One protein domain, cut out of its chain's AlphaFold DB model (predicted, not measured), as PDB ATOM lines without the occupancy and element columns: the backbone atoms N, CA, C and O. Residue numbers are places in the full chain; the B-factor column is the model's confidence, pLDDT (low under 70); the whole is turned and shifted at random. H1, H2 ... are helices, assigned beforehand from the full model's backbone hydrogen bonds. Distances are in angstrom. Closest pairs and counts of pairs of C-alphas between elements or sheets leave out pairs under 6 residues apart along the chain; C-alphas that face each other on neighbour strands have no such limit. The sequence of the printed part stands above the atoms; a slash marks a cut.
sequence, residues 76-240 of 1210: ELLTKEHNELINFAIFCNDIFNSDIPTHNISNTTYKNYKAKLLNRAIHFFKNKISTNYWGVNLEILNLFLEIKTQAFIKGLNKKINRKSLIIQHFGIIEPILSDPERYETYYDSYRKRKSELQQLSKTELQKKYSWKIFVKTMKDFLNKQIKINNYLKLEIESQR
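What this domain is: This is residues 76 to 240 of the 1210 residues of an uncharacterized protein of Anaeromyces robustus (UniProt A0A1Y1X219). A flattened body of helices is built round H3, which runs through its middle with H2 and then H1 to one side and H4 and H5 to the other. H1, H2, H3 and H7 make an up-and-down bundle, each running against the one before it in the chain, and the far end of H7, residues 230 to 240, sticks out alone. The printed part has 165 residues with seven named helices, H1 to H7, and no named strand; the class is all helix. It is compact, with a radius of gyration of the C-alphas of 17.3 A, and spans 57 by 46 by 25 A, only just flat.

How they stand to each other: H1, residues 80 to 97, and H2, residues 107 to 130, form a hairpin; residues 91 to 95 of H1 touch H2 at a shallow tilt of 19 degrees, the C-alphas of Ile 95 and Leu 117 being closest at 6.3 A. H3, residues 138 to 155, is the hub, touching five helices. It forms a hairpin with H2 at 28 degrees, with Leu 118 and Ala 151 closest, their C-alphas 5.3 A apart. H4, residues 162 to 170, touches residues 148 to 155 of H3, the C-alphas of Lys 148 and His 169 being closest at 5.7 A. H5, residues 180 to 199, runs the same way as H3 and touches it, with the C-alphas of Leu 138 and Arg 182 closest at 6.5 A. H6, residues 202 to 208, only just touches H3, with 3 pairs of C-alphas within 8 A, the closest being Ile 153 and Gln 206 at 7.0 A. H7, residues 211 to 240, touches H3 with residues 211 to 221 alone, at 36 degrees, a tilt only just steep; the C-alphas of Glu 146 and Phe 214 are closest at 6.7 A. H1 and H7 are close but not clearly touching, and H5 and H7 are apart. Every O i to N i+4 pair is within hydrogen-bond range in H1, H3, H4, H5, H6 and H7, and 19 of 20 are in H2.

Where its parts are: H1 begins at C-alpha 80, (121.514, 6.299, 302.244), and is 25.4 A long. H2 is 34.9 A, H3 25.3 A and H5 28.0 A. H4 and H6 are short, at 11.3 A and 10.0 A. H7, the longest, runs 41.9 A from C-alpha 211, (111.246, -14.899, 282.015), to C-alpha 240, (108.395, 12.143, 313.837).

The domain as a whole: The C-alphas of Lys 159 and Arg 240 are the two farthest apart, at 56.9 A. The printed part has no cut and no long link. Mean pLDDT of the printed part is 82.6; 30 residues are under 70, among them 97 to 104.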
ATOM      1  N   GLU A  76     119.068  14.352 299.175       58.53
ATOM      2  CA  GLU A  76     119.987  14.746 300.256       58.53
ATOM      3  C   GLU A  76     119.340  14.588 301.647       58.53
ATOM      4  O   GLU A  76     120.014  14.269 302.621       58.53
ATOM      5  N   LEU A  77     118.009  14.720 301.721       58.00
ATOM      6  CA  LEU A  77     117.197  14.496 302.927       58.00
ATOM      7  C   LEU A  77     116.790  13.021 303.134       58.00
ATOM      8  O   LEU A  77     116.180  12.687 304.154       58.00
ATOM      9  N   LEU A  78     117.080  12.132 302.178       54.94
ATOM     10  CA  LEU A  78     116.827  10.698 302.295       54.94
ATOM     11  C   LEU A  78     118.049  10.001 302.890       54.94
ATOM     12  O   LEU A  78     119.184  10.218 302.465       54.94
ATOM     13  N   THR A  79     117.818   9.077 303.828       74.62
ATOM     14  CA  THR A  79     118.910   8.225 304.314       74.62
ATOM     15  C   THR A  79     119.495   7.418 303.153       74.62
ATOM     16  O   THR A  79     118.810   7.095 302.176       74.62
ATOM     17  N   LYS A  80     120.775   7.056 303.266       72.06
ATOM     18  CA  LYS A  80     121.514   6.299 302.244       72.06
ATOM     19  C   LYS A  80     120.753   5.054 301.760       72.06
ATOM     20  O   LYS A  80     120.707   4.790 300.565       72.06
ATOM     21  N   GLU A  81     120.083   4.361 302.675       68.12
ATOM     22  CA  GLU A  81     119.236   3.190 302.415       68.12
ATOM     23  C   GLU A  81     118.013   3.516 301.539       68.12
ATOM     24  O   GLU A  81     117.716   2.786 300.594       68.12
ATOM     25  N   HIS A  82     117.328   4.637 301.795       67.12
ATOM     26  CA  HIS A  82     116.193   5.085 300.982       67.12
ATOM     27  C   HIS A  82     116.633   5.473 299.563       67.12
ATOM     28  O   HIS A  82     115.963   5.110 298.593       67.12
ATOM     29  N   ASN A  83     117.780   6.145 299.418       72.12
ATOM     30  CA  ASN A  83     118.359   6.435 298.104       72.12
ATOM     31  C   ASN A  83     118.749   5.154 297.353       72.12
ATOM     32  O   ASN A  83     118.479   5.027 296.161       72.12
ATOM     33  N   GLU A  84     119.323   4.164 298.037       72.62
ATOM     34  CA  GLU A  84     119.647   2.874 297.423       72.62
ATOM     35  C   GLU A  84     118.404   2.061 297.038       72.62
ATOM     36  O   GLU A  84     118.405   1.427 295.979       72.62
ATOM     37  N   LEU A  85     117.323   2.134 297.821       69.88
ATOM     38  CA  LEU A  85     116.023   1.557 297.476       69.88
ATOM     39  C   LEU A  85     115.423   2.214 296.223       69.88
ATOM     40  O   LEU A  85     114.936   1.503 295.343       69.88
ATOM     41  N   ILE A  86     115.463   3.546 296.124       69.69
ATOM     42  CA  ILE A  86     114.977   4.289 294.949       69.69
ATOM     43  C   ILE A  86     115.812   3.942 293.718       69.69
ATOM     44  O   ILE A  86     115.250   3.575 292.686       69.69
ATOM     45  N   ASN A  87     117.141   3.958 293.837       73.50
ATOM     46  CA  ASN A  87     118.037   3.601 292.741       73.50
ATOM     47  C   ASN A  87     117.803   2.154 292.285       73.50
ATOM     48  O   ASN A  87     117.751   1.895 291.084       73.50
ATOM     49  N   PHE A  88     117.554   1.220 293.211       77.06
ATOM     50  CA  PHE A  88     117.140  -0.145 292.881       77.06
ATOM     51  C   PHE A  88     115.750  -0.226 292.231       77.06
ATOM     52  O   PHE A  88     115.544  -1.049 291.338       77.06
ATOM     53  N   ALA A  89     114.793   0.611 292.636       72.62
ATOM     54  CA  ALA A  89     113.460   0.655 292.043       72.62
ATOM     55  C   ALA A  89     113.491   1.195 290.602       72.62
ATOM     56  O   ALA A  89     112.881   0.584 289.723       72.62
ATOM     57  N   ILE A  90     114.253   2.264 290.335       73.75
ATOM     58  CA  ILE A  90     114.520   2.809 288.988       73.75
ATOM     59  C   ILE A  90     115.195   1.743 288.116       73.75
ATOM     60  O   ILE A  90     114.745   1.418 287.019       73.75
ATOM     61  N   PHE A  91     116.230   1.105 288.645       77.00
ATOM     62  CA  PHE A  91     116.934   0.019 287.979       77.00
ATOM     63  C   PHE A  91     116.042  -1.213 287.685       77.00
ATOM     64  O   PHE A  91     116.107  -1.801 286.602       77.00
ATOM     65  N   CYS A  92     115.143  -1.592 288.601       75.62
ATOM     66  CA  CYS A  92     114.124  -2.610 288.333       75.62
ATOM     67  C   CYS A  92     113.145  -2.154 287.242       75.62
ATOM     68  O   CYS A  92     112.767  -2.945 286.374       75.62
ATOM     69  N   ASN A  93     112.743  -0.884 287.276       77.75
ATOM     70  CA  ASN A  93     111.853  -0.268 286.304       77.75
ATOM     71  C   ASN A  93     112.438  -0.359 284.880       77.75
ATOM     72  O   ASN A  93     111.707  -0.739 283.967       77.75
ATOM     73  N   ASP A  94     113.746  -0.154 284.698       77.12
ATOM     74  CA  ASP A  94     114.444  -0.385 283.421       77.12
ATOM     75  C   ASP A  94     114.360  -1.851 282.960       77.12
ATOM     76  O   ASP A  94     113.986  -2.147 281.818       77.12
ATOM     77  N   ILE A  95     114.673  -2.803 283.849       76.88
ATOM     78  CA  ILE A  95     114.645  -4.238 283.520       76.88
ATOM     79  C   ILE A  95     113.244  -4.680 283.074       76.88
ATOM     80  O   ILE A  95     113.129  -5.436 282.101       76.88
ATOM     81  N   PHE A  96     112.183  -4.218 283.743       74.62
ATOM     82  CA  PHE A  96     110.816  -4.658 283.449       74.62
ATOM     83  C   PHE A  96     110.139  -3.856 282.342       74.62
ATOM     84  O   PHE A  96     109.596  -4.471 281.426       74.62
ATOM     85  N   ASN A  97     110.223  -2.525 282.340       68.25
ATOM     86  CA  ASN A  97     109.572  -1.714 281.304       68.25
ATOM     87  C   ASN A  97     110.314  -1.728 279.966       68.25
ATOM     88  O   ASN A  97     109.737  -1.329 278.957       68.25
ATOM     89  N   SER A  98     111.511  -2.323 279.904       60.09
ATOM     90  CA  SER A  98     112.055  -2.784 278.625       60.09
ATOM     91  C   SER A  98     111.092  -3.722 277.872       60.09
ATOM     92  O   SER A  98     111.108  -3.713 276.649       60.09
ATOM     93  N   ASP A  99     110.202  -4.479 278.543       54.56
ATOM     94  CA  ASP A  99     109.201  -5.326 277.862       54.56
ATOM     95  C   ASP A  99     108.112  -4.562 277.086       54.56
ATOM     96  O   ASP A  99     107.356  -5.201 276.353       54.56
ATOM     97  N   ILE A 100     108.080  -3.226 277.152       56.94
ATOM     98  CA  ILE A 100     107.379  -2.389 276.174       56.94
ATOM     99  C   ILE A 100     108.407  -1.934 275.121       56.94
ATOM    100  O   ILE A 100     109.104  -0.939 275.347       56.94
ATOM    101  N   PRO A 101     108.530  -2.612 273.960       54.94
ATOM    102  CA  PRO A 101     109.332  -2.081 272.869       54.94
ATOM    103  C   PRO A 101     108.701  -0.765 272.413       54.94
ATOM    104  O   PRO A 101     107.571  -0.752 271.922       54.94
ATOM    105  N   THR A 102     109.429   0.344 272.563       56.09
ATOM    106  CA  THR A 102     109.036   1.605 271.931       56.09
ATOM    107  C   THR A 102     108.871   1.351 270.437       56.09
ATOM    108  O   THR A 102     109.724   0.718 269.800       56.09
ATOM    109  N   HIS A 103     107.720   1.762 269.905       47.91
ATOM    110  CA  HIS A 103     107.327   1.444 268.539       47.91
ATOM    111  C   HIS A 103     108.459   1.826 267.567       47.91
ATOM    112  O   HIS A 103     109.064   2.886 267.711       47.91
ATOM    113  N   ASN A 104     108.750   0.926 266.620       67.50
ATOM    114  CA  ASN A 104     109.856   0.941 265.641       67.50
ATOM    115  C   ASN A 104     111.184   0.248 266.039       67.50
ATOM    116  O   ASN A 104     111.992  -0.013 265.149       67.50
ATOM    117  N   ILE A 105     111.429  -0.163 267.295       71.44
ATOM    118  CA  ILE A 105     112.648  -0.950 267.609       71.44
ATOM    119  C   ILE A 105     112.531  -2.400 267.101       71.44
ATOM    120  O   ILE A 105     111.600  -3.132 267.444       71.44
ATOM    121  N   SER A 106     113.525  -2.866 266.328       82.12
ATOM    122  CA  SER A 106     113.542  -4.244 265.812       82.12
ATOM    123  C   SER A 106     113.580  -5.293 266.933       82.12
ATOM    124  O   SER A 106     114.256  -5.135 267.952       82.12
ATOM    125  N   ASN A 107     112.936  -6.440 266.708       79.00
ATOM    126  CA  ASN A 107     112.854  -7.543 267.677       79.00
ATOM    127  C   ASN A 107     114.237  -8.174 268.006       79.00
ATOM    128  O   ASN A 107     114.370  -8.934 268.965       79.00
ATOM    129  N   THR A 108     115.280  -7.864 267.227       80.69
ATOM    130  CA  THR A 108     116.682  -8.238 267.500       80.69
ATOM    131  C   THR A 108     117.395  -7.150 268.305       80.69
ATOM    132  O   THR A 108     118.012  -7.454 269.327       80.69
ATOM    133  N   THR A 109     117.249  -5.882 267.906       82.50
ATOM    134  CA  THR A 109     117.766  -4.711 268.638       82.50
ATOM    135  C   THR A 109     117.223  -4.686 270.065       82.50
ATOM    136  O   THR A 109     117.988  -4.533 271.014       82.50
ATOM    137  N   TYR A 110     115.929  -4.964 270.235       82.38
ATOM    138  CA  TYR A 110     115.284  -5.053 271.539       82.38
ATOM    139  C   TYR A 110     115.896  -6.154 272.435       82.38
ATOM    140  O   TYR A 110     116.248  -5.904 273.589       82.38
ATOM    141  N   LYS A 111     116.128  -7.364 271.903       83.38
ATOM    142  CA  LYS A 111     116.804  -8.448 272.649       83.38
ATOM    143  C   LYS A 111     118.236  -8.074 273.041       83.38
ATOM    144  O   LYS A 111     118.678  -8.442 274.129       83.38
ATOM    145  N   ASN A 112     118.944  -7.335 272.186       83.19
ATOM    146  CA  ASN A 112     120.286  -6.832 272.475       83.19
ATOM    147  C   ASN A 112     120.274  -5.764 273.578       83.19
ATOM    148  O   ASN A 112     121.100  -5.841 274.487       83.19
ATOM    149  N   TYR A 113     119.316  -4.833 273.547       86.06
ATOM    150  CA  TYR A 113     119.110  -3.832 274.596       86.06
ATOM    151  C   TYR A 113     118.811  -4.491 275.949       86.06
ATOM    152  O   TYR A 113     119.504  -4.223 276.930       86.06
ATOM    153  N   LYS A 114     117.883  -5.458 275.992       86.12
ATOM    154  CA  LYS A 114     117.566  -6.204 277.222       86.12
ATOM    155  C   LYS A 114     118.766  -6.988 277.770       86.12
ATOM    156  O   LYS A 114     118.925  -7.087 278.982       86.12
ATOM    157  N   ALA A 115     119.641  -7.507 276.905       87.88
ATOM    158  CA  ALA A 115     120.905  -8.111 277.335       87.88
ATOM    159  C   ALA A 115     121.903  -7.069 277.889       87.88
ATOM    160  O   ALA A 115     122.578  -7.354 278.871       87.88
ATOM    161  N   LYS A 116     121.970  -5.848 277.328       89.81
ATOM    162  CA  LYS A 116     122.791  -4.750 277.882       89.81
ATOM    163  C   LYS A 116     122.291  -4.324 279.270       89.81
ATOM    164  O   LYS A 116     123.111  -4.147 280.167       89.81
ATOM    165  N   LEU A 117     120.973  -4.238 279.471       87.94
ATOM    166  CA  LEU A 117     120.369  -3.985 280.788       87.94
ATOM    167  C   LEU A 117     120.666  -5.108 281.793       87.94
ATOM    168  O   LEU A 117     121.069  -4.823 282.913       87.94
ATOM    169  N   LEU A 118     120.544  -6.379 281.396       92.25
ATOM    170  CA  LEU A 118     120.882  -7.513 282.268       92.25
ATOM    171  C   LEU A 118     122.385  -7.611 282.589       92.25
ATOM    172  O   LEU A 118     122.739  -8.132 283.641       92.25
ATOM    173  N   ASN A 119     123.270  -7.069 281.750       91.62
ATOM    174  CA  ASN A 119     124.685  -6.936 282.101       91.62
ATOM    175  C   ASN A 119     124.911  -5.781 283.086       91.62
ATOM    176  O   ASN A 119     125.548  -5.993 284.115       91.62
ATOM    177  N   ARG A 120     124.320  -4.596 282.848       89.50
ATOM    178  CA  ARG A 120     124.300  -3.490 283.832       89.50
ATOM    179  C   ARG A 120     123.756  -3.948 285.190       89.50
ATOM    180  O   ARG A 120     124.291  -3.558 286.218       89.50
ATOM    181  N   ALA A 121     122.770  -4.845 285.191       88.50
ATOM    182  CA  ALA A 121     122.232  -5.481 286.387       88.50
ATOM    183  C   ALA A 121     123.248  -6.318 287.163       88.50
ATOM    184  O   ALA A 121     123.283  -6.241 288.388       88.50
ATOM    185  N   ILE A 122     124.098  -7.077 286.471       90.88
ATOM    186  CA  ILE A 122     125.172  -7.830 287.125       90.88
ATOM    187  C   ILE A 122     126.177  -6.864 287.766       90.88
ATOM    188  O   ILE A 122     126.555  -7.083 288.911       90.88
ATOM    189  N   HIS A 123     126.552  -5.771 287.093       89.44
ATOM    190  CA  HIS A 123     127.454  -4.766 287.672       89.44
ATOM    191  C   HIS A 123     126.827  -4.018 288.864       89.44
ATOM    192  O   HIS A 123     127.468  -3.906 289.905       89.44
ATOM    193  N   PHE A 124     125.563  -3.585 288.768       86.88
ATOM    194  CA  PHE A 124     124.850  -2.935 289.877       86.88
ATOM    195  C   PHE A 124     124.812  -3.829 291.122       86.88
ATOM    196  O   PHE A 124     125.213  -3.395 292.199       86.88
ATOM    197  N   PHE A 125     124.388  -5.092 290.977       85.44
ATOM    198  CA  PHE A 125     124.362  -6.029 292.101       85.44
ATOM    199  C   PHE A 125     125.764  -6.371 292.607       85.44
ATOM    200  O   PHE A 125     125.959  -6.389 293.813       85.44
ATOM    201  N   LYS A 126     126.759  -6.591 291.736       86.44
ATOM    202  CA  LYS A 126     128.144  -6.840 292.171       86.44
ATOM    203  C   LYS A 126     128.632  -5.727 293.099       86.44
ATOM    204  O   LYS A 126     129.074  -6.009 294.211       86.44
ATOM    205  N   ASN A 127     128.460  -4.476 292.676       83.56
ATOM    206  CA  ASN A 127     128.846  -3.312 293.461       83.56
ATOM    207  C   ASN A 127     128.011  -3.229 294.753       83.56
ATOM    208  O   ASN A 127     128.584  -3.142 295.836       83.56
ATOM    209  N   LYS A 128     126.675  -3.338 294.678       80.69
ATOM    210  CA  LYS A 128     125.804  -3.204 295.858       80.69
ATOM    211  C   LYS A 128     125.924  -4.316 296.890       80.69
ATOM    212  O   LYS A 128     125.765  -4.027 298.069       80.69
ATOM    213  N   ILE A 129     126.247  -5.546 296.498       79.56
ATOM    214  CA  ILE A 129     126.478  -6.620 297.470       79.56
ATOM    215  C   ILE A 129     127.897  -6.521 298.068       79.56
ATOM    216  O   ILE A 129     128.082  -6.875 299.226       79.56
ATOM    217  N   SER A 130     128.883  -5.967 297.340       73.81
ATOM    218  CA  SER A 130     130.198  -5.634 297.925       73.81
ATOM    219  C   SER A 130     130.164  -4.457 298.913       73.81
ATOM    220  O   SER A 130     131.057  -4.327 299.747       73.81
ATOM    221  N   THR A 131     129.133  -3.604 298.865       70.19
ATOM    222  CA  THR A 131     128.903  -2.562 299.874       70.19
ATOM    223  C   THR A 131     128.015  -3.080 301.007       70.19
ATOM    224  O   THR A 131     126.843  -3.369 300.783       70.19
ATOM    225  N   ASN A 132     128.540  -3.114 302.238       58.50
ATOM    226  CA  ASN A 132     127.879  -3.705 303.417       58.50
ATOM    227  C   ASN A 132     126.419  -3.269 303.674       58.50
ATOM    228  O   ASN A 132     125.678  -4.038 304.279       58.50
ATOM    229  N   TYR A 133     125.995  -2.082 303.221       64.75
ATOM    230  CA  TYR A 133     124.656  -1.514 303.454       64.75
ATOM    231  C   TYR A 133     123.491  -2.420 303.054       64.75
ATOM    232  O   TYR A 133     122.462  -2.412 303.718       64.75
ATOM    233  N   TRP A 134     123.642  -3.219 301.996       63.00
ATOM    234  CA  TRP A 134     122.563  -4.116 301.571       63.00
ATOM    235  C   TRP A 134     122.391  -5.315 302.506       63.00
ATOM    236  O   TRP A 134     121.312  -5.907 302.528       63.00
ATOM    237  N   GLY A 135     123.443  -5.653 303.267       66.81
ATOM    238  CA  GLY A 135     123.579  -6.876 304.050       66.81
ATOM    239  C   GLY A 135     123.529  -8.108 303.149       66.81
ATOM    240  O   GLY A 135     122.572  -8.294 302.395       66.81
ATOM    241  N   VAL A 136     124.528  -8.999 303.189       72.56
ATOM    242  CA  VAL A 136     124.497 -10.113 302.229       72.56
ATOM    243  C   VAL A 136     123.503 -11.206 302.640       72.56
ATOM    244  O   VAL A 136     123.786 -12.157 303.370       72.56
ATOM    245  N   ASN A 137     122.276 -11.011 302.168       83.38
ATOM    246  CA  ASN A 137     121.130 -11.880 302.344       83.38
ATOM    247  C   ASN A 137     121.075 -12.900 301.195       83.38
ATOM    248  O   ASN A 137     121.200 -12.550 300.018       83.38
ATOM    249  N   LEU A 138     120.814 -14.162 301.535       85.62
ATOM    250  CA  LEU A 138     120.608 -15.256 300.586       85.62
ATOM    251  C   LEU A 138     119.511 -14.942 299.544       85.62
ATOM    252  O   LEU A 138     119.601 -15.388 298.404       85.62
ATOM    253  N   GLU A 139     118.506 -14.129 299.882       88.44
ATOM    254  CA  GLU A 139     117.496 -13.652 298.924       88.44
ATOM    255  C   GLU A 139     118.093 -12.750 297.833       88.44
ATOM    256  O   GLU A 139     117.772 -12.925 296.659       88.44
ATOM    257  N   ILE A 140     118.995 -11.832 298.199       87.56
ATOM    258  CA  ILE A 140     119.694 -10.934 297.267       87.56
ATOM    259  C   ILE A 140     120.643 -11.743 296.371       87.56
ATOM    260  O   ILE A 140     120.670 -11.548 295.155       87.56
ATOM    261  N   LEU A 141     121.358 -12.715 296.948       89.88
ATOM    262  CA  LEU A 141     122.225 -13.638 296.208       89.88
ATOM    263  C   LEU A 141     121.448 -14.516 295.215       89.88
ATOM    264  O   LEU A 141     121.865 -14.676 294.068       89.88
ATOM    265  N   ASN A 142     120.291 -15.046 295.618       91.62
ATOM    266  CA  ASN A 142     119.407 -15.797 294.727       91.62
ATOM    267  C   ASN A 142     118.855 -14.916 293.595       91.62
ATOM    268  O   ASN A 142     118.758 -15.364 292.451       91.62
ATOM    269  N   LEU A 143     118.549 -13.648 293.880       92.44
ATOM    270  CA  LEU A 143     118.108 -12.681 292.876       92.44
ATOM    271  C   LEU A 143     119.214 -12.386 291.848       92.44
ATOM    272  O   LEU A 143     118.974 -12.426 290.640       92.44
ATOM    273  N   PHE A 144     120.446 -12.187 292.321       92.88
ATOM    274  CA  PHE A 144     121.647 -12.025 291.499       92.88
ATOM    275  C   PHE A 144     121.937 -13.267 290.637       92.88
ATOM    276  O   PHE A 144     122.246 -13.145 289.448       92.88
ATOM    277  N   LEU A 145     121.748 -14.470 291.194       95.25
ATOM    278  CA  LEU A 145     121.871 -15.741 290.477       95.25
ATOM    279  C   LEU A 145     120.836 -15.871 289.347       95.25
ATOM    280  O   LEU A 145     121.174 -16.311 288.242       95.25
ATOM    281  N   GLU A 146     119.588 -15.461 289.582       95.81
ATOM    282  CA  GLU A 146     118.565 -15.412 288.533       95.81
ATOM    283  C   GLU A 146     118.882 -14.361 287.460       95.81
ATOM    284  O   GLU A 146     118.733 -14.649 286.273       95.81
ATOM    285  N   ILE A 147     119.394 -13.183 287.829       95.19
ATOM    286  CA  ILE A 147     119.814 -12.148 286.869       95.19
ATOM    287  C   ILE A 147     120.941 -12.664 285.965       95.19
ATOM    288  O   ILE A 147     120.819 -12.580 284.740       95.19
ATOM    289  N   LYS A 148     121.983 -13.286 286.537       95.94
ATOM    290  CA  LYS A 148     123.053 -13.966 285.779       95.94
ATOM    291  C   LYS A 148     122.501 -15.061 284.862       95.94
ATOM    292  O   LYS A 148     122.907 -15.170 283.703       95.94
ATOM    293  N   THR A 149     121.520 -15.827 285.339       97.12
ATOM    294  CA  THR A 149     120.833 -16.863 284.550       97.12
ATOM    295  C   THR A 149     120.060 -16.262 283.369       97.12
ATOM    296  O   THR A 149     120.154 -16.764 282.247       97.12
ATOM    297  N   GLN A 150     119.332 -15.159 283.572       96.38
ATOM    298  CA  GLN A 150     118.624 -14.476 282.489       96.38
ATOM    299  C   GLN A 150     119.590 -13.822 281.497       96.38
ATOM    300  O   GLN A 150     119.371 -13.955 280.293       96.38
ATOM    301  N   ALA A 151     120.667 -13.177 281.957       95.56
ATOM    302  CA  ALA A 151     121.703 -12.607 281.092       95.56
ATOM    303  C   ALA A 151     122.266 -13.675 280.139       95.56
ATOM    304  O   ALA A 151     122.211 -13.507 278.917       95.56
ATOM    305  N   PHE A 152     122.647 -14.836 280.683       96.62
ATOM    306  CA  PHE A 152     123.085 -16.004 279.919       96.62
ATOM    307  C   PHE A 152     122.035 -16.485 278.895       96.62
ATOM    308  O   PHE A 152     122.335 -16.632 277.708       96.62
ATOM    309  N   ILE A 153     120.776 -16.672 279.309       96.00
ATOM    310  CA  ILE A 153     119.691 -17.157 278.429       96.00
ATOM    311  C   ILE A 153     119.333 -16.145 277.325       96.00
ATOM    312  O   ILE A 153     118.945 -16.547 276.219       96.00
ATOM    313  N   LYS A 154     119.475 -14.834 277.573       93.62
ATOM    314  CA  LYS A 154     119.366 -13.807 276.523       93.62
ATOM    315  C   LYS A 154     120.603 -13.826 275.615       93.62
ATOM    316  O   LYS A 154     120.430 -13.779 274.395       93.62
ATOM    317  N   GLY A 155     121.803 -13.994 276.177       93.81
ATOM    318  CA  GLY A 155     123.077 -14.158 275.467       93.81
ATOM    319  C   GLY A 155     123.062 -15.299 274.448       93.81
ATOM    320  O   GLY A 155     123.450 -15.084 273.302       93.81
ATOM    321  N   LEU A 156     122.475 -16.453 274.797       92.56
ATOM    322  CA  LEU A 156     122.273 -17.617 273.913       92.56
ATOM    323  C   LEU A 156     121.407 -17.350 272.657       92.56
ATOM    324  O   LEU A 156     121.135 -18.272 271.885       92.56
ATOM    325  N   ASN A 157     120.906 -16.130 272.436       80.69
ATOM    326  CA  ASN A 157     120.252 -15.728 271.180       80.69
ATOM    327  C   ASN A 157     121.201 -15.044 270.187       80.69
ATOM    328  O   ASN A 157     120.840 -14.895 269.023       80.69
ATOM    329  N   LYS A 158     122.399 -14.655 270.629       75.56
ATOM    330  CA  LYS A 158     123.509 -14.226 269.775       75.56
ATOM    331  C   LYS A 158     124.313 -15.462 269.341       75.56
ATOM    332  O   LYS A 158     124.222 -16.506 269.982       75.56
ATOM    333  N   LYS A 159     125.158 -15.343 268.311       85.44
ATOM    334  CA  LYS A 159     126.106 -16.402 267.886       85.44
ATOM    335  C   LYS A 159     127.298 -16.591 268.860       85.44
ATOM    336  O   LYS A 159     128.371 -17.006 268.440       85.44
ATOM    337  N   ILE A 160     127.149 -16.237 270.139       89.50
ATOM    338  CA  ILE A 160     128.232 -16.306 271.132       89.50
ATOM    339  C   ILE A 160     128.344 -17.746 271.645       89.50
ATOM    340  O   ILE A 160     127.333 -18.388 271.934       89.50
ATOM    341  N   ASN A 161     129.574 -18.246 271.775       94.94
ATOM    342  CA  ASN A 161     129.851 -19.582 272.295       94.94
ATOM    343  C   ASN A 161     129.286 -19.748 273.721       94.94
ATOM    344  O   ASN A 161     129.532 -18.921 274.602       94.94
ATOM    345  N   ARG A 162     128.580 -20.860 273.967       95.50
ATOM    346  CA  ARG A 162     128.044 -21.239 275.283       95.50
ATOM    347  C   ARG A 162     129.109 -21.178 276.384       95.50
ATOM    348  O   ARG A 162     128.833 -20.619 277.442       95.50
ATOM    349  N   LYS A 163     130.325 -21.687 276.122       96.00
ATOM    350  CA  LYS A 163     131.458 -21.652 277.068       96.00
ATOM    351  C   LYS A 163     131.846 -20.210 277.435       96.00
ATOM    352  O   LYS A 163     132.030 -19.918 278.609       96.00
ATOM    353  N   SER A 164     131.871 -19.295 276.463       95.56
ATOM    354  CA  SER A 164     132.164 -17.869 276.695       95.56
ATOM    355  C   SER A 164     131.099 -17.193 277.569       95.56
ATOM    356  O   SER A 164     131.451 -16.494 278.512       95.56
ATOM    357  N   LEU A 165     129.808 -17.466 277.343       95.62
ATOM    358  CA  LEU A 165     128.728 -16.932 278.189       95.62
ATOM    359  C   LEU A 165     128.739 -17.523 279.615       95.62
ATOM    360  O   LEU A 165     128.378 -16.826 280.564       95.62
ATOM    361  N   ILE A 166     129.169 -18.781 279.784       96.31
ATOM    362  CA  ILE A 166     129.429 -19.364 281.113       96.31
ATOM    363  C   ILE A 166     130.579 -18.618 281.788       96.31
ATOM    364  O   ILE A 166     130.426 -18.228 282.933       96.31
ATOM    365  N   ILE A 167     131.698 -18.370 281.101       94.75
ATOM    366  CA  ILE A 167     132.835 -17.633 281.678       94.75
ATOM    367  C   ILE A 167     132.426 -16.191 282.038       94.75
ATOM    368  O   ILE A 167     132.710 -15.733 283.142       94.75
ATOM    369  N   GLN A 168     131.669 -15.510 281.172       94.00
ATOM    370  CA  GLN A 168     131.237 -14.121 281.370       94.00
ATOM    371  C   GLN A 168     130.331 -13.907 282.597       94.00
ATOM    372  O   GLN A 168     130.389 -12.848 283.216       94.00
ATOM    373  N   HIS A 169     129.465 -14.868 282.935       94.94
ATOM    374  CA  HIS A 169     128.471 -14.702 284.011       94.94
ATOM    375  C   HIS A 169     128.679 -15.643 285.211       94.94
ATOM    376  O   HIS A 169     128.192 -15.357 286.304       94.94
ATOM    377  N   PHE A 170     129.395 -16.752 285.007       95.12
ATOM    378  CA  PHE A 170     129.633 -17.840 285.964       95.12
ATOM    379  C   PHE A 170     131.103 -18.330 285.960       95.12
ATOM    380  O   PHE A 170     131.399 -19.419 286.460       95.12
ATOM    381  N   GLY A 171     132.037 -17.583 285.359       87.25
ATOM    382  CA  GLY A 171     133.465 -17.909 285.349       87.25
ATOM    383  C   GLY A 171     134.079 -17.660 286.718       87.25
ATOM    384  O   GLY A 171     134.296 -18.607 287.473       87.25
ATOM    385  N   ILE A 172     134.286 -16.380 287.032       80.25
ATOM    386  CA  ILE A 172     134.796 -15.908 288.321       80.25
ATOM    387  C   ILE A 172     133.709 -16.078 289.387       80.25
ATOM    388  O   ILE A 172     132.612 -15.528 289.269       80.25
ATOM    389  N   ILE A 173     134.027 -16.839 290.435       75.94
ATOM    390  CA  ILE A 173     133.268 -16.829 291.686       75.94
ATOM    391  C   ILE A 173     133.680 -15.552 292.408       75.94
ATOM    392  O   ILE A 173     134.847 -15.368 292.737       75.94
ATOM    393  N   GLU A 174     132.737 -14.642 292.588       71.31
ATOM    394  CA  GLU A 174     133.002 -13.370 293.247       71.31
ATOM    395  C   GLU A 174     132.973 -13.604 294.772       71.31
ATOM    396  O   GLU A 174     131.950 -14.087 295.271       71.31
ATOM    397  N   PRO A 175     134.060 -13.298 295.514       60.38
ATOM    398  CA  PRO A 175     134.131 -13.484 296.963       60.38
ATOM    399  C   PRO A 175     133.346 -12.363 297.654       60.38
ATOM    400  O   PRO A 175     133.899 -11.372 298.119       60.38
ATOM    401  N   ILE A 176     132.022 -12.488 297.626       63.53
ATOM    402  CA  ILE A 176     131.091 -11.429 298.031       63.53
ATOM    403  C   ILE A 176     130.797 -11.469 299.547       63.53
ATOM    404  O   ILE A 176     130.281 -10.495 300.088       63.53
ATOM    405  N   LEU A 177     131.063 -12.587 300.239       66.31
ATOM    406  CA  LEU A 177     130.550 -12.827 301.596       66.31
ATOM    407  C   LEU A 177     131.632 -12.810 302.674       66.31
ATOM    408  O   LEU A 177     132.690 -13.413 302.515       66.31
ATOM    409  N   SER A 178     131.276 -12.230 303.820       68.38
ATOM    410  CA  SER A 178     131.939 -12.416 305.116       68.38
ATOM    411  C   SER A 178     131.344 -13.562 305.956       68.38
ATOM    412  O   SER A 178     131.988 -14.019 306.894       68.38
ATOM    413  N   ASP A 179     130.136 -14.034 305.628       76.62
ATOM    414  CA  ASP A 179     129.442 -15.154 306.287       76.62
ATOM    415  C   ASP A 179     129.678 -16.461 305.493       76.62
ATOM    416  O   ASP A 179     129.219 -16.555 304.347       76.62
ATOM    417  N   PRO A 180     130.393 -17.461 306.048       80.31
ATOM    418  CA  PRO A 180     130.773 -18.668 305.314       80.31
ATOM    419  C   PRO A 180     129.611 -19.647 305.073       80.31
ATOM    420  O   PRO A 180     129.561 -20.253 304.002       80.31
ATOM    421  N   GLU A 181     128.642 -19.777 305.986       82.50
ATOM    422  CA  GLU A 181     127.509 -20.711 305.822       82.50
ATOM    423  C   GLU A 181     126.563 -20.245 304.707       82.50
ATOM    424  O   GLU A 181     126.116 -21.020 303.847       82.50
ATOM    425  N   ARG A 182     126.301 -18.931 304.656       78.75
ATOM    426  CA  ARG A 182     125.573 -18.318 303.535       78.75
ATOM    427  C   ARG A 182     126.356 -18.431 302.233       78.75
ATOM    428  O   ARG A 182     125.736 -18.528 301.169       78.75
ATOM    429  N   TYR A 183     127.689 -18.415 302.301       81.69
ATOM    430  CA  TYR A 183     128.542 -18.489 301.118       81.69
ATOM    431  C   TYR A 183     128.480 -19.875 300.502       81.69
ATOM    432  O   TYR A 183     128.222 -19.970 299.309       81.69
ATOM    433  N   GLU A 184     128.604 -20.928 301.307       87.62
ATOM    434  CA  GLU A 184     128.457 -22.316 300.867       87.62
ATOM    435  C   GLU A 184     127.065 -22.566 300.260       87.62
ATOM    436  O   GLU A 184     126.955 -23.002 299.111       87.62
ATOM    437  N   THR A 185     125.998 -22.143 300.949       88.88
ATOM    438  CA  THR A 185     124.604 -22.271 300.474       88.88
ATOM    439  C   THR A 185     124.373 -21.599 299.107       88.88
ATOM    440  O   THR A 185     123.720 -22.155 298.211       88.88
ATOM    441  N   TYR A 186     124.913 -20.391 298.911       89.88
ATOM    442  CA  TYR A 186     124.872 -19.700 297.619       89.88
ATOM    443  C   TYR A 186     125.796 -20.349 296.584       89.88
ATOM    444  O   TYR A 186     125.425 -20.461 295.414       89.88
ATOM    445  N   TYR A 187     126.984 -20.790 296.987       91.31
ATOM    446  CA  TYR A 187     128.002 -21.322 296.093       91.31
ATOM    447  C   TYR A 187     127.599 -22.678 295.513       91.31
ATOM    448  O   TYR A 187     127.785 -22.896 294.317       91.31
ATOM    449  N   ASP A 188     126.932 -23.540 296.278       93.38
ATOM    450  CA  ASP A 188     126.330 -24.767 295.751       93.38
ATOM    451  C   ASP A 188     125.145 -24.475 294.825       93.38
ATOM    452  O   ASP A 188     125.033 -25.063 293.743       93.38
ATOM    453  N   SER A 189     124.312 -23.486 295.166       94.38
ATOM    454  CA  SER A 189     123.256 -22.993 294.272       94.38
ATOM    455  C   SER A 189     123.833 -22.468 292.945       94.38
ATOM    456  O   SER A 189     123.275 -22.725 291.873       94.38
ATOM    457  N   TYR A 190     124.988 -21.800 292.996       95.44
ATOM    458  CA  TYR A 190     125.746 -21.281 291.857       95.44
ATOM    459  C   TYR A 190     126.443 -22.383 291.044       95.44
ATOM    460  O   TYR A 190     126.331 -22.387 289.819       95.44
ATOM    461  N   ARG A 191     127.099 -23.356 291.690       95.25
ATOM    462  CA  ARG A 191     127.710 -24.545 291.061       95.25
ATOM    463  C   ARG A 191     126.662 -25.364 290.316       95.25
ATOM    464  O   ARG A 191     126.831 -25.651 289.131       95.25
ATOM    465  N   LYS A 192     125.540 -25.659 290.979       96.81
ATOM    466  CA  LYS A 192     124.384 -26.340 290.387       96.81
ATOM    467  C   LYS A 192     123.848 -25.565 289.187       96.81
ATOM    468  O   LYS A 192     123.681 -26.144 288.117       96.81
ATOM    469  N   ARG A 193     123.668 -24.243 289.318       97.38
ATOM    470  CA  ARG A 193     123.260 -23.377 288.201       97.38
ATOM    471  C   ARG A 193     124.250 -23.447 287.036       97.38
ATOM    472  O   ARG A 193     123.821 -23.637 285.906       97.38
ATOM    473  N   LYS A 194     125.556 -23.337 287.292       97.31
ATOM    474  CA  LYS A 194     126.624 -23.392 286.280       97.31
ATOM    475  C   LYS A 194     126.612 -24.720 285.512       97.31
ATOM    476  O   LYS A 194     126.645 -24.686 284.285       97.31
ATOM    477  N   SER A 195     126.467 -25.846 286.215       97.44
ATOM    478  CA  SER A 195     126.342 -27.184 285.618       97.44
ATOM    479  C   SER A 195     125.082 -27.321 284.751       97.44
ATOM    480  O   SER A 195     125.158 -27.687 283.578       97.44
ATOM    481  N   GLU A 196     123.917 -26.898 285.249       97.81
ATOM    482  CA  GLU A 196     122.688 -26.893 284.447       97.81
ATOM    483  C   GLU A 196     122.792 -25.981 283.207       97.81
ATOM    484  O   GLU A 196     122.316 -26.330 282.122       97.81
ATOM    485  N   LEU A 197     123.465 -24.831 283.336       97.19
ATOM    486  CA  LEU A 197     123.763 -23.912 282.235       97.19
ATOM    487  C   LEU A 197     124.871 -24.420 281.295       97.19
ATOM    488  O   LEU A 197     124.995 -23.881 280.192       97.19
ATOM    489  N   GLN A 198     125.590 -25.489 281.638       96.88
ATOM    490  CA  GLN A 198     126.452 -26.259 280.733       96.88
ATOM    491  C   GLN A 198     125.678 -27.369 280.007       96.88
ATOM    492  O   GLN A 198     125.798 -27.479 278.787       96.88
ATOM    493  N   GLN A 199     124.856 -28.136 280.724       97.56
ATOM    494  CA  GLN A 199     124.241 -29.372 280.228       97.56
ATOM    495  C   GLN A 199     122.942 -29.149 279.429       97.56
ATOM    496  O   GLN A 199     122.850 -29.551 278.272       97.56
ATOM    497  N   LEU A 200     121.937 -28.481 280.009       97.94
ATOM    498  CA  LEU A 200     120.561 -28.465 279.474       97.94
ATOM    499  C   LEU A 200     120.453 -27.791 278.098       97.94
ATOM    500  O   LEU A 200     121.198 -26.855 277.800       97.94
ATOM    501  N   SER A 201     119.492 -28.176 277.254       96.81
ATOM    502  CA  SER A 201     119.256 -27.454 275.996       96.81
ATOM    503  C   SER A 201     118.767 -26.021 276.252       96.81
ATOM    504  O   SER A 201     118.120 -25.714 277.256       96.81
ATOM    505  N   LYS A 202     119.003 -25.119 275.291       95.25
ATOM    506  CA  LYS A 202     118.493 -23.734 275.331       95.25
ATOM    507  C   LYS A 202     116.974 -23.672 275.566       95.25
ATOM    508  O   LYS A 202     116.492 -22.778 276.256       95.25
ATOM    509  N   THR A 203     116.229 -24.622 275.006       95.94
ATOM    510  CA  THR A 203     114.777 -24.777 275.171       95.94
ATOM    511  C   THR A 203     114.373 -25.202 276.581       95.94
ATOM    512  O   THR A 203     113.404 -24.672 277.119       95.94
ATOM    513  N   GLU A 204     115.123 -26.105 277.213       97.62
ATOM    514  CA  GLU A 204     114.874 -26.522 278.598       97.62
ATOM    515  C   GLU A 204     115.238 -25.417 279.585       97.62
ATOM    516  O   GLU A 204     114.455 -25.137 280.490       97.62
ATOM    517  N   LEU A 205     116.344 -24.705 279.353       97.25
ATOM    518  CA  LEU A 205     116.703 -23.513 280.122       97.25
ATOM    519  C   LEU A 205     115.619 -22.432 280.043       97.25
ATOM    520  O   LEU A 205     115.224 -21.890 281.070       97.25
ATOM    521  N   GLN A 206     115.071 -22.163 278.855       95.94
ATOM    522  CA  GLN A 206     113.961 -21.214 278.685       95.94
ATOM    523  C   GLN A 206     112.640 -21.685 279.321       95.94
ATOM    524  O   GLN A 206     111.794 -20.847 279.637       95.94
ATOM    525  N   LYS A 207     112.455 -22.997 279.533       97.00
ATOM    526  CA  LYS A 207     111.309 -23.570 280.258       97.00
ATOM    527  C   LYS A 207     111.507 -23.485 281.778       97.00
ATOM    528  O   LYS A 207     110.613 -23.002 282.468       97.00
ATOM    529  N   LYS A 208     112.662 -23.935 282.284       97.31
ATOM    530  CA  LYS A 208     113.005 -24.000 283.715       97.31
ATOM    531  C   LYS A 208     113.216 -22.609 284.311       97.31
ATOM    532  O   LYS A 208     112.588 -22.262 285.304       97.31
ATOM    533  N   TYR A 209     114.008 -21.781 283.637       97.19
ATOM    534  CA  TYR A 209     114.318 -20.402 284.015       97.19
ATOM    535  C   TYR A 209     113.588 -19.418 283.096       97.19
ATOM    536  O   TYR A 209     114.184 -18.541 282.468       97.19
ATOM    537  N   SER A 210     112.271 -19.593 282.969       96.44
ATOM    538  CA  SER A 210     111.460 -18.737 282.102       96.44
ATOM    539  C   SER A 210     111.415 -17.290 282.607       96.44
ATOM    540  O   SER A 210     111.359 -17.033 283.810       96.44
ATOM    541  N   TRP A 211     111.346 -16.327 281.679       93.81
ATOM    542  CA  TRP A 211     111.246 -14.899 282.015       93.81
ATOM    543  C   TRP A 211     110.053 -14.592 282.941       93.81
ATOM    544  O   TRP A 211     110.158 -13.745 283.820       93.81
ATOM    545  N   LYS A 212     108.940 -15.331 282.811       94.25
ATOM    546  CA  LYS A 212     107.767 -15.184 283.690       94.25
ATOM    547  C   LYS A 212     108.065 -15.580 285.143       94.25
ATOM    548  O   LYS A 212     107.536 -14.942 286.047       94.25
ATOM    549  N   ILE A 213     108.895 -16.603 285.365       95.44
ATOM    550  CA  ILE A 213     109.332 -17.002 286.713       95.44
ATOM    551  C   ILE A 213     110.233 -15.910 287.291       95.44
ATOM    552  O   ILE A 213     109.937 -15.410 288.367       95.44
ATOM    553  N   PHE A 214     111.241 -15.455 286.537       94.88
ATOM    554  CA  PHE A 214     112.129 -14.366 286.963       94.88
ATOM    555  C   PHE A 214     111.370 -13.085 287.353       94.88
ATOM    556  O   PHE A 214     111.570 -12.556 288.444       94.88
ATOM    557  N   VAL A 215     110.450 -12.617 286.500       90.62
ATOM    558  CA  VAL A 215     109.619 -11.433 286.786       90.62
ATOM    559  C   VAL A 215     108.738 -11.653 288.021       90.62
ATOM    560  O   VAL A 215     108.520 -10.704 288.770       90.62
ATOM    561  N   LYS A 216     108.257 -12.881 288.278       92.69
ATOM    562  CA  LYS A 216     107.539 -13.191 289.523       92.69
ATOM    563  C   LYS A 216     108.471 -13.081 290.732       92.69
ATOM    564  O   LYS A 216     108.151 -12.326 291.636       92.69
ATOM    565  N   THR A 217     109.629 -13.745 290.721       91.00
ATOM    566  CA  THR A 217     110.612 -13.704 291.821       91.00
ATOM    567  C   THR A 217     111.030 -12.271 292.158       91.00
ATOM    568  O   THR A 217     111.034 -11.889 293.324       91.00
ATOM    569  N   MET A 218     111.305 -11.448 291.142       88.12
ATOM    570  CA  MET A 218     111.635 -10.030 291.320       88.12
ATOM    571  C   MET A 218     110.472  -9.215 291.901       88.12
ATOM    572  O   MET A 218     110.697  -8.388 292.780       88.12
ATOM    573  N   LYS A 219     109.228  -9.448 291.456       87.50
ATOM    574  CA  LYS A 219     108.044  -8.787 292.031       87.50
ATOM    575  C   LYS A 219     107.768  -9.238 293.463       87.50
ATOM    576  O   LYS A 219     107.445  -8.399 294.292       87.50
ATOM    577  N   ASP A 220     107.921 -10.521 293.766       89.38
ATOM    578  CA  ASP A 220     107.746 -11.065 295.113       89.38
ATOM    579  C   ASP A 220     108.815 -10.497 296.071       89.38
ATOM    580  O   ASP A 220     108.476 -10.082 297.180       89.38
ATOM    581  N   PHE A 221     110.069 -10.360 295.617       87.50
ATOM    582  CA  PHE A 221     111.139  -9.670 296.351       87.50
ATOM    583  C   PHE A 221     110.830  -8.182 296.567       87.50
ATOM    584  O   PHE A 221     110.844  -7.720 297.705       87.50
ATOM    585  N   LEU A 222     110.489  -7.433 295.510       84.00
ATOM    586  CA  LEU A 222     110.121  -6.014 295.613       84.00
ATOM    587  C   LEU A 222     108.932  -5.803 296.561       84.00
ATOM    588  O   LEU A 222     108.982  -4.932 297.420       84.00
ATOM    589  N   ASN A 223     107.900  -6.647 296.479       84.81
ATOM    590  CA  ASN A 223     106.758  -6.621 297.394       84.81
ATOM    591  C   ASN A 223     107.157  -6.927 298.848       84.81
ATOM    592  O   ASN A 223     106.528  -6.403 299.767       84.81
ATOM    593  N   LYS A 224     108.184  -7.758 299.083       86.38
ATOM    594  CA  LYS A 224     108.739  -7.993 300.424       86.38
ATOM    595  C   LYS A 224     109.459  -6.745 300.948       86.38
ATOM    596  O   LYS A 224     109.150  -6.316 302.055       86.38
ATOM    597  N   GLN A 225     110.327  -6.126 300.144       80.06
ATOM    598  CA  GLN A 225     111.025  -4.889 300.528       80.06
ATOM    599  C   GLN A 225     110.051  -3.728 300.769       80.06
ATOM    600  O   GLN A 225     110.137  -3.054 301.790       80.06
ATOM    601  N   ILE A 226     109.050  -3.547 299.902       78.06
ATOM    602  CA  ILE A 226     107.993  -2.538 300.085       78.06
ATOM    603  C   ILE A 226     107.214  -2.779 301.387       78.06
ATOM    604  O   ILE A 226     106.882  -1.823 302.078       78.06
ATOM    605  N   LYS A 227     106.939  -4.035 301.768       81.75
ATOM    606  CA  LYS A 227     106.298  -4.335 303.061       81.75
ATOM    607  C   LYS A 227     107.182  -3.952 304.244       81.75
ATOM    608  O   LYS A 227     106.692  -3.260 305.127       81.75
ATOM    609  N   ILE A 228     108.453  -4.363 304.245       77.25
ATOM    610  CA  ILE A 228     109.429  -4.012 305.294       77.25
ATOM    611  C   ILE A 228     109.506  -2.485 305.443       77.25
ATOM    612  O   ILE A 228     109.321  -1.955 306.536       77.25
ATOM    613  N   ASN A 229     109.638  -1.769 304.330       71.38
ATOM    614  CA  ASN A 229     109.813  -0.318 304.345       71.38
ATOM    615  C   ASN A 229     108.507   0.442 304.635       71.38
ATOM    616  O   ASN A 229     108.555   1.559 305.137       71.38
ATOM    617  N   ASN A 230     107.333  -0.162 304.415       73.38
ATOM    618  CA  ASN A 230     106.058   0.383 304.893       73.38
ATOM    619  C   ASN A 230     105.877   0.224 306.414       73.38
ATOM    620  O   ASN A 230     105.219   1.070 307.016       73.38
ATOM    621  N   TYR A 231     106.459  -0.805 307.047       58.94
ATOM    622  CA  TYR A 231     106.545  -0.857 308.513       58.94
ATOM    623  C   TYR A 231     107.483   0.239 309.033       58.94
ATOM    624  O   TYR A 231     107.064   1.031 309.873       58.94
ATOM    625  N   LEU A 232     108.682   0.371 308.448       56.28
ATOM    626  CA  LEU A 232     109.615   1.457 308.781       56.28
ATOM    627  C   LEU A 232     109.003   2.846 308.549       56.28
ATOM    628  O   LEU A 232     109.238   3.751 309.337       56.28
ATOM    629  N   LYS A 233     108.161   3.033 307.524       71.25
ATOM    630  CA  LYS A 233     107.448   4.300 307.302       71.25
ATOM    631  C   LYS A 233     106.517   4.649 308.467       71.25
ATOM    632  O   LYS A 233     106.523   5.795 308.897       71.25
ATOM    633  N   LEU A 234     105.751   3.686 308.986       67.38
ATOM    634  CA  LEU A 234     104.873   3.905 310.144       67.38
ATOM    635  C   LEU A 234     105.667   4.187 311.429       67.38
ATOM    636  O   LEU A 234     105.211   4.954 312.271       67.38
ATOM    637  N   GLU A 235     106.854   3.596 311.562       63.84
ATOM    638  CA  GLU A 235     107.772   3.821 312.683       63.84
ATOM    639  C   GLU A 235     108.484   5.185 312.596       63.84
ATOM    640  O   GLU A 235     108.576   5.902 313.586       63.84
ATOM    641  N   ILE A 236     108.895   5.613 311.401       58.31
ATOM    642  CA  ILE A 236     109.435   6.959 311.155       58.31
ATOM    643  C   ILE A 236     108.339   8.021 311.324       58.31
ATOM    644  O   ILE A 236     108.612   9.104 311.834       58.31
ATOM    645  N   GLU A 237     107.095   7.738 310.931       70.56
ATOM    646  CA  GLU A 237     105.960   8.641 311.159       70.56
ATOM    647  C   GLU A 237     105.587   8.732 312.646       70.56
ATOM    648  O   GLU A 237     105.336   9.835 313.126       70.56
ATOM    649  N   SER A 238     105.635   7.635 313.415       72.44
ATOM    650  CA  SER A 238     105.414   7.704 314.867       72.44
ATOM    651  C   SER A 238     106.559   8.414 315.599       72.44
ATOM    652  O   SER A 238     106.285   9.276 316.429       72.44
ATOM    653  N   GLN A 239     107.823   8.149 315.248       65.50
ATOM    654  CA  GLN A 239     108.984   8.863 315.797       65.50
ATOM    655  C   GLN A 239     108.964  10.359 315.449       65.50
ATOM    656  O   GLN A 239     109.247  11.190 316.307       65.50
ATOM    657  N   ARG A 240     108.577  10.732 314.219       68.88
ATOM    658  CA  ARG A 240     108.395  12.143 313.837       68.88
ATOM    659  C   ARG A 240     107.298  12.813 314.650       68.88
ATOM    660  O   ARG A 240     107.525  13.918 315.122       68.88
TER     661      ARG A 240